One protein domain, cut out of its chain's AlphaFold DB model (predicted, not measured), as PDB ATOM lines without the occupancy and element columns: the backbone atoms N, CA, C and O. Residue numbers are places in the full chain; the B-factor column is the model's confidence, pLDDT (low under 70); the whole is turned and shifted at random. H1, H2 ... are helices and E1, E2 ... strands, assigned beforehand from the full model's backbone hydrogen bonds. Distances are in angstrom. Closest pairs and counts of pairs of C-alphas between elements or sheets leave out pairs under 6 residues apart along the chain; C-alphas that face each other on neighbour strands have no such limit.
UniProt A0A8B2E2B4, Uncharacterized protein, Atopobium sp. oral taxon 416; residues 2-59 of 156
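Overview. This is residues 2 to 59 of the 156 residues of an uncharacterized protein of Atopobium sp. oral taxon 416 (UniProt A0A8B2E2B4). This domain has little regular structure: a two-strand hairpin, E1 and E2, with helix H1 packed on it, and a long tail, residues 41 to 59, that reaches out beyond the hairpin and folds back. The loop at residues 44 to 50 sticks out. The printed part has 58 residues, 21 of them in named elements, in the order H1, E1, E2; the class is mixed and the sheet antiparallel. It is only just compact, close to loose, with a radius of gyration of the C-alphas of 12.4 A, and elongated, spanning 37 by 21 by 19 A.

Arrangement. Look first at E1, residues 26 to 30, and E2, residues 36 to 40, a hairpin at 157 degrees; N 27 and O 39 are 2.8 A apart, within hydrogen-bond range. From H1, residues 12 to 22, the closest C-alphas to E1 are Lys 19 and Val 28, 6.0 A, and to E2 Val 15 and Ala 36, 6.0 A. In H1 every O i to N i+4 pair is within hydrogen-bond range.

Along the chain. Find C-alpha 12 at (75.483, -18.301, -77.569); H1 runs 15.3 A from there. E1 measures 13.0 A; E2 measures 12.8 A and ends at C-alpha 40, (79.977, -33.853, -64.003).

Size, cuts and confidence. The farthest C-alphas, Met 46 and Val 59, are 37.9 A apart. The printed part has no cut, both links are tight, and no printed residue is under 70 in pLDDT.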
ATOM      1  N   SER A   2      65.458 -18.328 -69.245       87.00
ATOM      2  CA  SER A   2      64.420 -17.627 -70.036       87.00
ATOM      3  C   SER A   2      64.608 -16.123 -70.317       87.00
ATOM      4  O   SER A   2      63.676 -15.472 -70.762       87.00
ATOM      5  N   SER A   3      65.748 -15.531 -69.970       90.56
ATOM      6  CA  SER A   3      66.091 -14.143 -70.317       90.56
ATOM      7  C   SER A   3      67.257 -14.062 -71.308       90.56
ATOM      8  O   SER A   3      67.594 -12.962 -71.745       90.56
ATOM      9  N   ALA A   4      67.891 -15.200 -71.611       93.81
ATOM     10  CA  ALA A   4      68.902 -15.333 -72.646       93.81
ATOM     11  C   ALA A   4      68.203 -15.431 -74.001       93.81
ATOM     12  O   ALA A   4      67.254 -16.199 -74.131       93.81
ATOM     13  N   LYS A   5      68.679 -14.664 -74.979       94.50
ATOM     14  CA  LYS A   5      68.140 -14.677 -76.342       94.50
ATOM     15  C   LYS A   5      68.818 -15.785 -77.119       94.50
ATOM     16  O   LYS A   5      70.040 -15.758 -77.283       94.50
ATOM     17  N   SER A   6      68.036 -16.757 -77.564       94.19
ATOM     18  CA  SER A   6      68.561 -18.034 -78.033       94.19
ATOM     19  C   SER A   6      67.728 -18.639 -79.164       94.19
ATOM     20  O   SER A   6      67.346 -19.801 -79.064       94.19
ATOM     21  N   PRO A   7      67.413 -17.901 -80.247       93.69
ATOM     22  CA  PRO A   7      66.727 -18.512 -81.378       93.69
ATOM     23  C   PRO A   7      67.620 -19.585 -82.013       93.69
ATOM     24  O   PRO A   7      68.849 -19.472 -81.955       93.69
ATOM     25  N   SER A   8      67.013 -20.595 -82.638       92.75
ATOM     26  CA  SER A   8      67.739 -21.731 -83.218       92.75
ATOM     27  C   SER A   8      68.899 -21.285 -84.127       92.75
ATOM     28  O   SER A   8      68.727 -20.474 -85.043       92.75
ATOM     29  N   GLY A   9      70.098 -21.812 -83.872       91.31
ATOM     30  CA  GLY A   9      71.365 -21.463 -84.522       91.31
ATOM     31  C   GLY A   9      72.109 -20.257 -83.928       91.31
ATOM     32  O   GLY A   9      73.134 -19.849 -84.481       91.31
ATOM     33  N   PHE A  10      71.600 -19.653 -82.852       92.31
ATOM     34  CA  PHE A  10      72.174 -18.478 -82.189       92.31
ATOM     35  C   PHE A  10      72.169 -18.608 -80.652       92.31
ATOM     36  O   PHE A  10      71.952 -17.627 -79.941       92.31
ATOM     37  N   GLU A  11      72.446 -19.802 -80.129       94.38
ATOM     38  CA  GLU A  11      72.297 -20.189 -78.717       94.38
ATOM     39  C   GLU A  11      73.436 -19.709 -77.790       94.38
ATOM     40  O   GLU A  11      73.549 -20.144 -76.638       94.38
ATOM     41  N   ASP A  12      74.286 -18.792 -78.266       93.31
ATOM     42  CA  ASP A  12      75.483 -18.301 -77.569       93.31
ATOM     43  C   ASP A  12      75.193 -17.861 -76.115       93.31
ATOM     44  O   ASP A  12      75.940 -18.204 -75.191       93.31
ATOM     45  N   GLU A  13      74.108 -17.104 -75.898       94.75
ATOM     46  CA  GLU A  13      73.736 -16.585 -74.573       94.75
ATOM     47  C   GLU A  13      73.285 -17.700 -73.625       94.75
ATOM     48  O   GLU A  13      73.704 -17.738 -72.465       94.75
ATOM     49  N   THR A  14      72.480 -18.645 -74.116       95.62
ATOM     50  CA  THR A  14      72.046 -19.817 -73.345       95.62
ATOM     51  C   THR A  14      73.248 -20.660 -72.930       95.62
ATOM     52  O   THR A  14      73.382 -21.001 -71.751       95.62
ATOM     53  N   VAL A  15      74.181 -20.931 -73.849       95.62
ATOM     54  CA  VAL A  15      75.409 -21.677 -73.542       95.62
ATOM     55  C   VAL A  15      76.266 -20.942 -72.506       95.62
ATOM     56  O   VAL A  15      76.859 -21.584 -71.633       95.62
ATOM     57  N   ALA A  16      76.334 -19.608 -72.557       95.25
ATOM     58  CA  ALA A  16      77.047 -18.815 -71.557       95.25
ATOM     59  C   ALA A  16      76.425 -18.961 -70.156       95.25
ATOM     60  O   ALA A  16      77.151 -19.235 -69.198       95.25
ATOM     61  N   VAL A  17      75.094 -18.875 -70.048       96.56
ATOM     62  CA  VAL A  17      74.367 -19.084 -68.783       96.56
ATOM     63  C   VAL A  17      74.579 -20.504 -68.247       96.56
ATOM     64  O   VAL A  17      74.802 -20.679 -67.050       96.56
ATOM     65  N   ILE A  18      74.565 -21.521 -69.117       96.38
ATOM     66  CA  ILE A  18      74.842 -22.915 -68.731       96.38
ATOM     67  C   ILE A  18      76.264 -23.047 -68.178       96.38
ATOM     68  O   ILE A  18      76.455 -23.626 -67.109       96.38
ATOM     69  N   LYS A  19      77.270 -22.493 -68.866       96.31
ATOM     70  CA  LYS A  19      78.673 -22.525 -68.413       96.31
ATOM     71  C   LYS A  19      78.845 -21.882 -67.040       96.31
ATOM     72  O   LYS A  19      79.557 -22.434 -66.203       96.31
ATOM     73  N   GLU A  20      78.195 -20.745 -66.808       96.50
ATOM     74  CA  GLU A  20      78.215 -20.067 -65.512       96.50
ATOM     75  C   GLU A  20      77.540 -20.913 -64.425       96.50
ATOM     76  O   GLU A  20      78.134 -21.147 -63.375       96.50
ATOM     77  N   PHE A  21      76.346 -21.443 -64.692       96.56
ATOM     78  CA  PHE A  21      75.607 -22.284 -63.747       96.56
ATOM     79  C   PHE A  21      76.346 -23.586 -63.390       96.56
ATOM     80  O   PHE A  21      76.315 -24.048 -62.246       96.56
ATOM     81  N   CYS A  22      77.028 -24.186 -64.365       97.06
ATOM     82  CA  CYS A  22      77.824 -25.397 -64.183       97.06
ATOM     83  C   CYS A  22      79.182 -25.144 -63.513       97.06
ATOM     84  O   CYS A  22      79.847 -26.100 -63.088       97.06
ATOM     85  N   SER A  23      79.593 -23.874 -63.399       95.25
ATOM     86  CA  SER A  23      80.868 -23.477 -62.812       95.25
ATOM     87  C   SER A  23      80.994 -24.032 -61.394       95.25
ATOM     88  O   SER A  23      80.261 -23.672 -60.477       95.25
ATOM     89  N   GLY A  24      81.931 -24.961 -61.219       96.12
ATOM     90  CA  GLY A  24      82.235 -25.567 -59.924       96.12
ATOM     91  C   GLY A  24      81.975 -27.068 -59.851       96.12
ATOM     92  O   GLY A  24      82.755 -27.750 -59.185       96.12
ATOM     93  N   TRP A  25      81.004 -27.609 -60.592       97.56
ATOM     94  CA  TRP A  25      80.606 -29.023 -60.469       97.56
ATOM     95  C   TRP A  25      80.656 -29.830 -61.773       97.56
ATOM     96  O   TRP A  25      80.743 -31.057 -61.708       97.56
ATOM     97  N   ALA A  26      80.687 -29.176 -62.933       97.81
ATOM     98  CA  ALA A  26      80.817 -29.843 -64.225       97.81
ATOM     99  C   ALA A  26      81.745 -29.092 -65.185       97.81
ATOM    100  O   ALA A  26      81.941 -27.882 -65.064       97.81
ATOM    101  N   ASP A  27      82.279 -29.828 -66.154       96.12
ATOM    102  CA  ASP A  27      82.937 -29.293 -67.338       96.12
ATOM    103  C   ASP A  27      81.914 -29.184 -68.471       96.12
ATOM    104  O   ASP A  27      81.234 -30.156 -68.803       96.12
ATOM    105  N   VAL A  28      81.818 -28.008 -69.092       97.12
ATOM    106  CA  VAL A  28      80.902 -27.768 -70.215       97.12
ATOM    107  C   VAL A  28      81.701 -27.641 -71.506       97.12
ATOM    108  O   VAL A  28      82.543 -26.751 -71.645       97.12
ATOM    109  N   LYS A  29      81.422 -28.520 -72.468       95.25
ATOM    110  CA  LYS A  29      82.000 -28.488 -73.816       95.25
ATOM    111  C   LYS A  29      80.923 -28.094 -74.813       95.25
ATOM    112  O   LYS A  29      79.807 -28.576 -74.722       95.25
ATOM    113  N   MET A  30      81.273 -27.244 -75.769       95.25
ATOM    114  CA  MET A  30      80.381 -26.877 -76.867       95.25
ATOM    115  C   MET A  30      80.848 -27.578 -78.139       95.25
ATOM    116  O   MET A  30      82.050 -27.564 -78.423       95.25
ATOM    117  N   ASN A  31      79.937 -28.212 -78.874       94.00
ATOM    118  CA  ASN A  31      80.255 -28.807 -80.173       94.00
ATOM    119  C   ASN A  31      80.058 -27.785 -81.320       94.00
ATOM    120  O   ASN A  31      79.798 -26.606 -81.087       94.00
ATOM    121  N   SER A  32      80.208 -28.226 -82.572       92.62
ATOM    122  CA  SER A  32      80.041 -27.369 -83.757       92.62
ATOM    123  C   SER A  32      78.590 -26.996 -84.078       92.62
ATOM    124  O   SER A  32      78.380 -26.135 -84.923       92.62
ATOM    125  N   LEU A  33      77.614 -27.655 -83.447       91.88
ATOM    126  CA  LEU A  33      76.180 -27.365 -83.557       91.88
ATOM    127  C   LEU A  33      75.674 -26.508 -82.385       91.88
ATOM    128  O   LEU A  33      74.476 -26.340 -82.243       91.88
ATOM    129  N   MET A  34      76.583 -25.966 -81.563       91.06
ATOM    130  CA  MET A  34      76.285 -25.178 -80.359       91.06
ATOM    131  C   MET A  34      75.647 -25.951 -79.189       91.06
ATOM    132  O   MET A  34      75.316 -25.343 -78.174       91.06
ATOM    133  N   ASP A  35      75.615 -27.287 -79.226       95.50
ATOM    134  CA  ASP A  35      75.141 -28.080 -78.086       95.50
ATOM    135  C   ASP A  35      76.092 -27.939 -76.888       95.50
ATOM    136  O   ASP A  35      77.302 -28.186 -76.997       95.50
ATOM    137  N   ALA A  36      75.544 -27.596 -75.720       96.44
ATOM    138  CA  ALA A  36      76.274 -27.560 -74.457       96.44
ATOM    139  C   ALA A  36      76.295 -28.947 -73.794       96.44
ATOM    140  O   ALA A  36      75.371 -29.348 -73.091       96.44
ATOM    141  N   LEU A  37      77.396 -29.672 -73.974       96.62
ATOM    142  CA  LEU A  37      77.640 -30.978 -73.368       96.62
ATOM    143  C   LEU A  37      78.204 -30.809 -71.953       96.62
ATOM    144  O   LEU A  37      79.337 -30.351 -71.776       96.62
ATOM    145  N   ILE A  38      77.420 -31.195 -70.949       97.06
ATOM    146  CA  ILE A  38      77.751 -31.044 -69.528       97.06
ATOM    147  C   ILE A  38      78.273 -32.374 -68.976       97.06
ATOM    148  O   ILE A  38      77.564 -33.380 -68.969       97.06
ATOM    149  N   TYR A  39      79.501 -32.371 -68.461       95.88
ATOM    150  CA  TYR A  39      80.140 -33.530 -67.841       95.88
ATOM    151  C   TYR A  39      80.380 -33.260 -66.352       95.88
ATOM    152  O   TYR A  39      81.229 -32.429 -66.025       95.88
ATOM    153  N   PRO A  40      79.678 -33.941 -65.430       95.94
ATOM    154  CA  PRO A  40      79.977 -33.853 -64.003       95.94
ATOM    155  C   PRO A  40      81.448 -34.180 -63.719       95.94
ATOM    156  O   PRO A  40      82.012 -35.084 -64.332       95.94
ATOM    157  N   LYS A  41      82.085 -33.475 -62.779       94.56
ATOM    158  CA  LYS A  41      83.521 -33.667 -62.481       94.56
ATOM    159  C   LYS A  41      83.878 -35.067 -61.972       94.56
ATOM    160  O   LYS A  41      85.028 -35.482 -62.072       94.56
ATOM    161  N   ASP A  42      82.915 -35.789 -61.411       92.62
ATOM    162  CA  ASP A  42      83.063 -37.171 -60.955       92.62
ATOM    163  C   ASP A  42      82.743 -38.209 -62.050       92.62
ATOM    164  O   ASP A  42      82.769 -39.420 -61.797       92.62
ATOM    165  N   PHE A  43      82.478 -37.761 -63.283       91.75
ATOM    166  CA  PHE A  43      82.256 -38.630 -64.429       91.75
ATOM    167  C   PHE A  43      83.548 -39.365 -64.815       91.75
ATOM    168  O   PHE A  43      84.433 -38.831 -65.479       91.75
ATOM    169  N   SER A  44      83.643 -40.633 -64.409       88.75
ATOM    170  CA  SER A  44      84.813 -41.489 -64.655       88.75
ATOM    171  C   SER A  44      84.710 -42.368 -65.904       88.75
ATOM    172  O   SER A  44      85.662 -43.071 -66.232       88.75
ATOM    173  N   GLY A  45      83.551 -42.406 -66.572       88.88
ATOM    174  CA  GLY A  45      83.297 -43.284 -67.724       88.88
ATOM    175  C   GLY A  45      83.255 -44.791 -67.413       88.88
ATOM    176  O   GLY A  45      83.033 -45.588 -68.317       88.88
ATOM    177  N   MET A  46      83.438 -45.204 -66.151       92.38
ATOM    178  CA  MET A  46      83.438 -46.622 -65.742       92.38
ATOM    179  C   MET A  46      82.042 -47.189 -65.446       92.38
ATOM    180  O   MET A  46      81.882 -48.394 -65.262       92.38
ATOM    181  N   LYS A  47      81.032 -46.322 -65.345       92.50
ATOM    182  CA  LYS A  47      79.625 -46.682 -65.120       92.50
ATOM    183  C   LYS A  47      78.831 -46.441 -66.408       92.50
ATOM    184  O   LYS A  47      79.266 -45.616 -67.215       92.50
ATOM    185  N   PRO A  48      77.667 -47.093 -66.598       93.69
ATOM    186  CA  PRO A  48      76.756 -46.737 -67.681       93.69
ATOM    187  C   PRO A  48      76.481 -45.228 -67.688       93.69
ATOM    188  O   PRO A  48      76.181 -44.649 -66.642       93.69
ATOM    189  N   ALA A  49      76.613 -44.597 -68.854       93.31
ATOM    190  CA  ALA A  49      76.362 -43.172 -69.017       93.31
ATOM    191  C   ALA A  49      74.868 -42.932 -69.275       93.31
ATOM    192  O   ALA A  49      74.295 -43.520 -70.191       93.31
ATOM    193  N   LEU A  50      74.251 -42.063 -68.471       93.31
ATOM    194  CA  LEU A  50      72.907 -41.542 -68.714       93.31
ATOM    195  C   LEU A  50      73.037 -40.145 -69.321       93.31
ATOM    196  O   LEU A  50      73.633 -39.267 -68.701       93.31
ATOM    197  N   MET A  51      72.474 -39.950 -70.510       95.06
ATOM    198  CA  MET A  51      72.361 -38.638 -71.142       95.06
ATOM    199  C   MET A  51      70.951 -38.104 -70.909       95.06
ATOM    200  O   MET A  51      69.972 -38.767 -71.247       95.06
ATOM    201  N   LEU A  52      70.870 -36.922 -70.307       96.12
ATOM    202  CA  LEU A  52      69.647 -36.134 -70.242       96.12
ATOM    203  C   LEU A  52      69.778 -35.023 -71.270       96.12
ATOM    204  O   LEU A  52      70.817 -34.366 -71.318       96.12
ATOM    205  N   ASP A  53      68.741 -34.852 -72.076       95.69
ATOM    206  CA  ASP A  53      68.735 -33.905 -73.177       95.69
ATOM    207  C   ASP A  53      67.583 -32.915 -73.022       95.69
ATOM    208  O   ASP A  53      66.465 -33.287 -72.653       95.69
ATOM    209  N   ALA A  54      67.894 -31.649 -73.263       94.75
ATOM    210  CA  ALA A  54      66.962 -30.539 -73.287       94.75
ATOM    211  C   ALA A  54      67.498 -29.527 -74.298       94.75
ATOM    212  O   ALA A  54      68.679 -29.180 -74.257       94.75
ATOM    213  N   HIS A  55      66.632 -29.057 -75.187       94.06
ATOM    214  CA  HIS A  55      67.028 -28.093 -76.200       94.06
ATOM    215  C   HIS A  55      67.175 -26.696 -75.572       94.06
ATOM    216  O   HIS A  55      66.414 -26.314 -74.677       94.06
ATOM    217  N   GLY A  56      68.235 -25.985 -75.963       92.69
ATOM    218  CA  GLY A  56      68.580 -24.667 -75.423       92.69
ATOM    219  C   GLY A  56      68.041 -23.506 -76.252       92.69
ATOM    220  O   GLY A  56      68.134 -22.358 -75.817       92.69
ATOM    221  N   ASP A  57      67.516 -23.807 -77.434       93.69
ATOM    222  CA  ASP A  57      66.949 -22.846 -78.354       93.69
ATOM    223  C   ASP A  57      65.483 -22.526 -78.046       93.69
ATOM    224  O   ASP A  57      64.774 -23.256 -77.346       93.69
ATOM    225  N   GLU A  58      65.036 -21.400 -78.579       92.06
ATOM    226  CA  GLU A  58      63.653 -20.953 -78.535       92.06
ATOM    227  C   GLU A  58      63.129 -20.637 -79.936       92.06
ATOM    228  O   GLU A  58      63.888 -20.358 -80.870       92.06
ATOM    229  N   VAL A  59      61.802 -20.626 -80.064       92.69
ATOM    230  CA  VAL A  59      61.137 -20.269 -81.315       92.69
ATOM    231  C   VAL A  59      61.532 -18.844 -81.711       92.69
ATOM    232  O   VAL A  59      61.296 -17.886 -80.973       92.69
TER     233      VAL A  59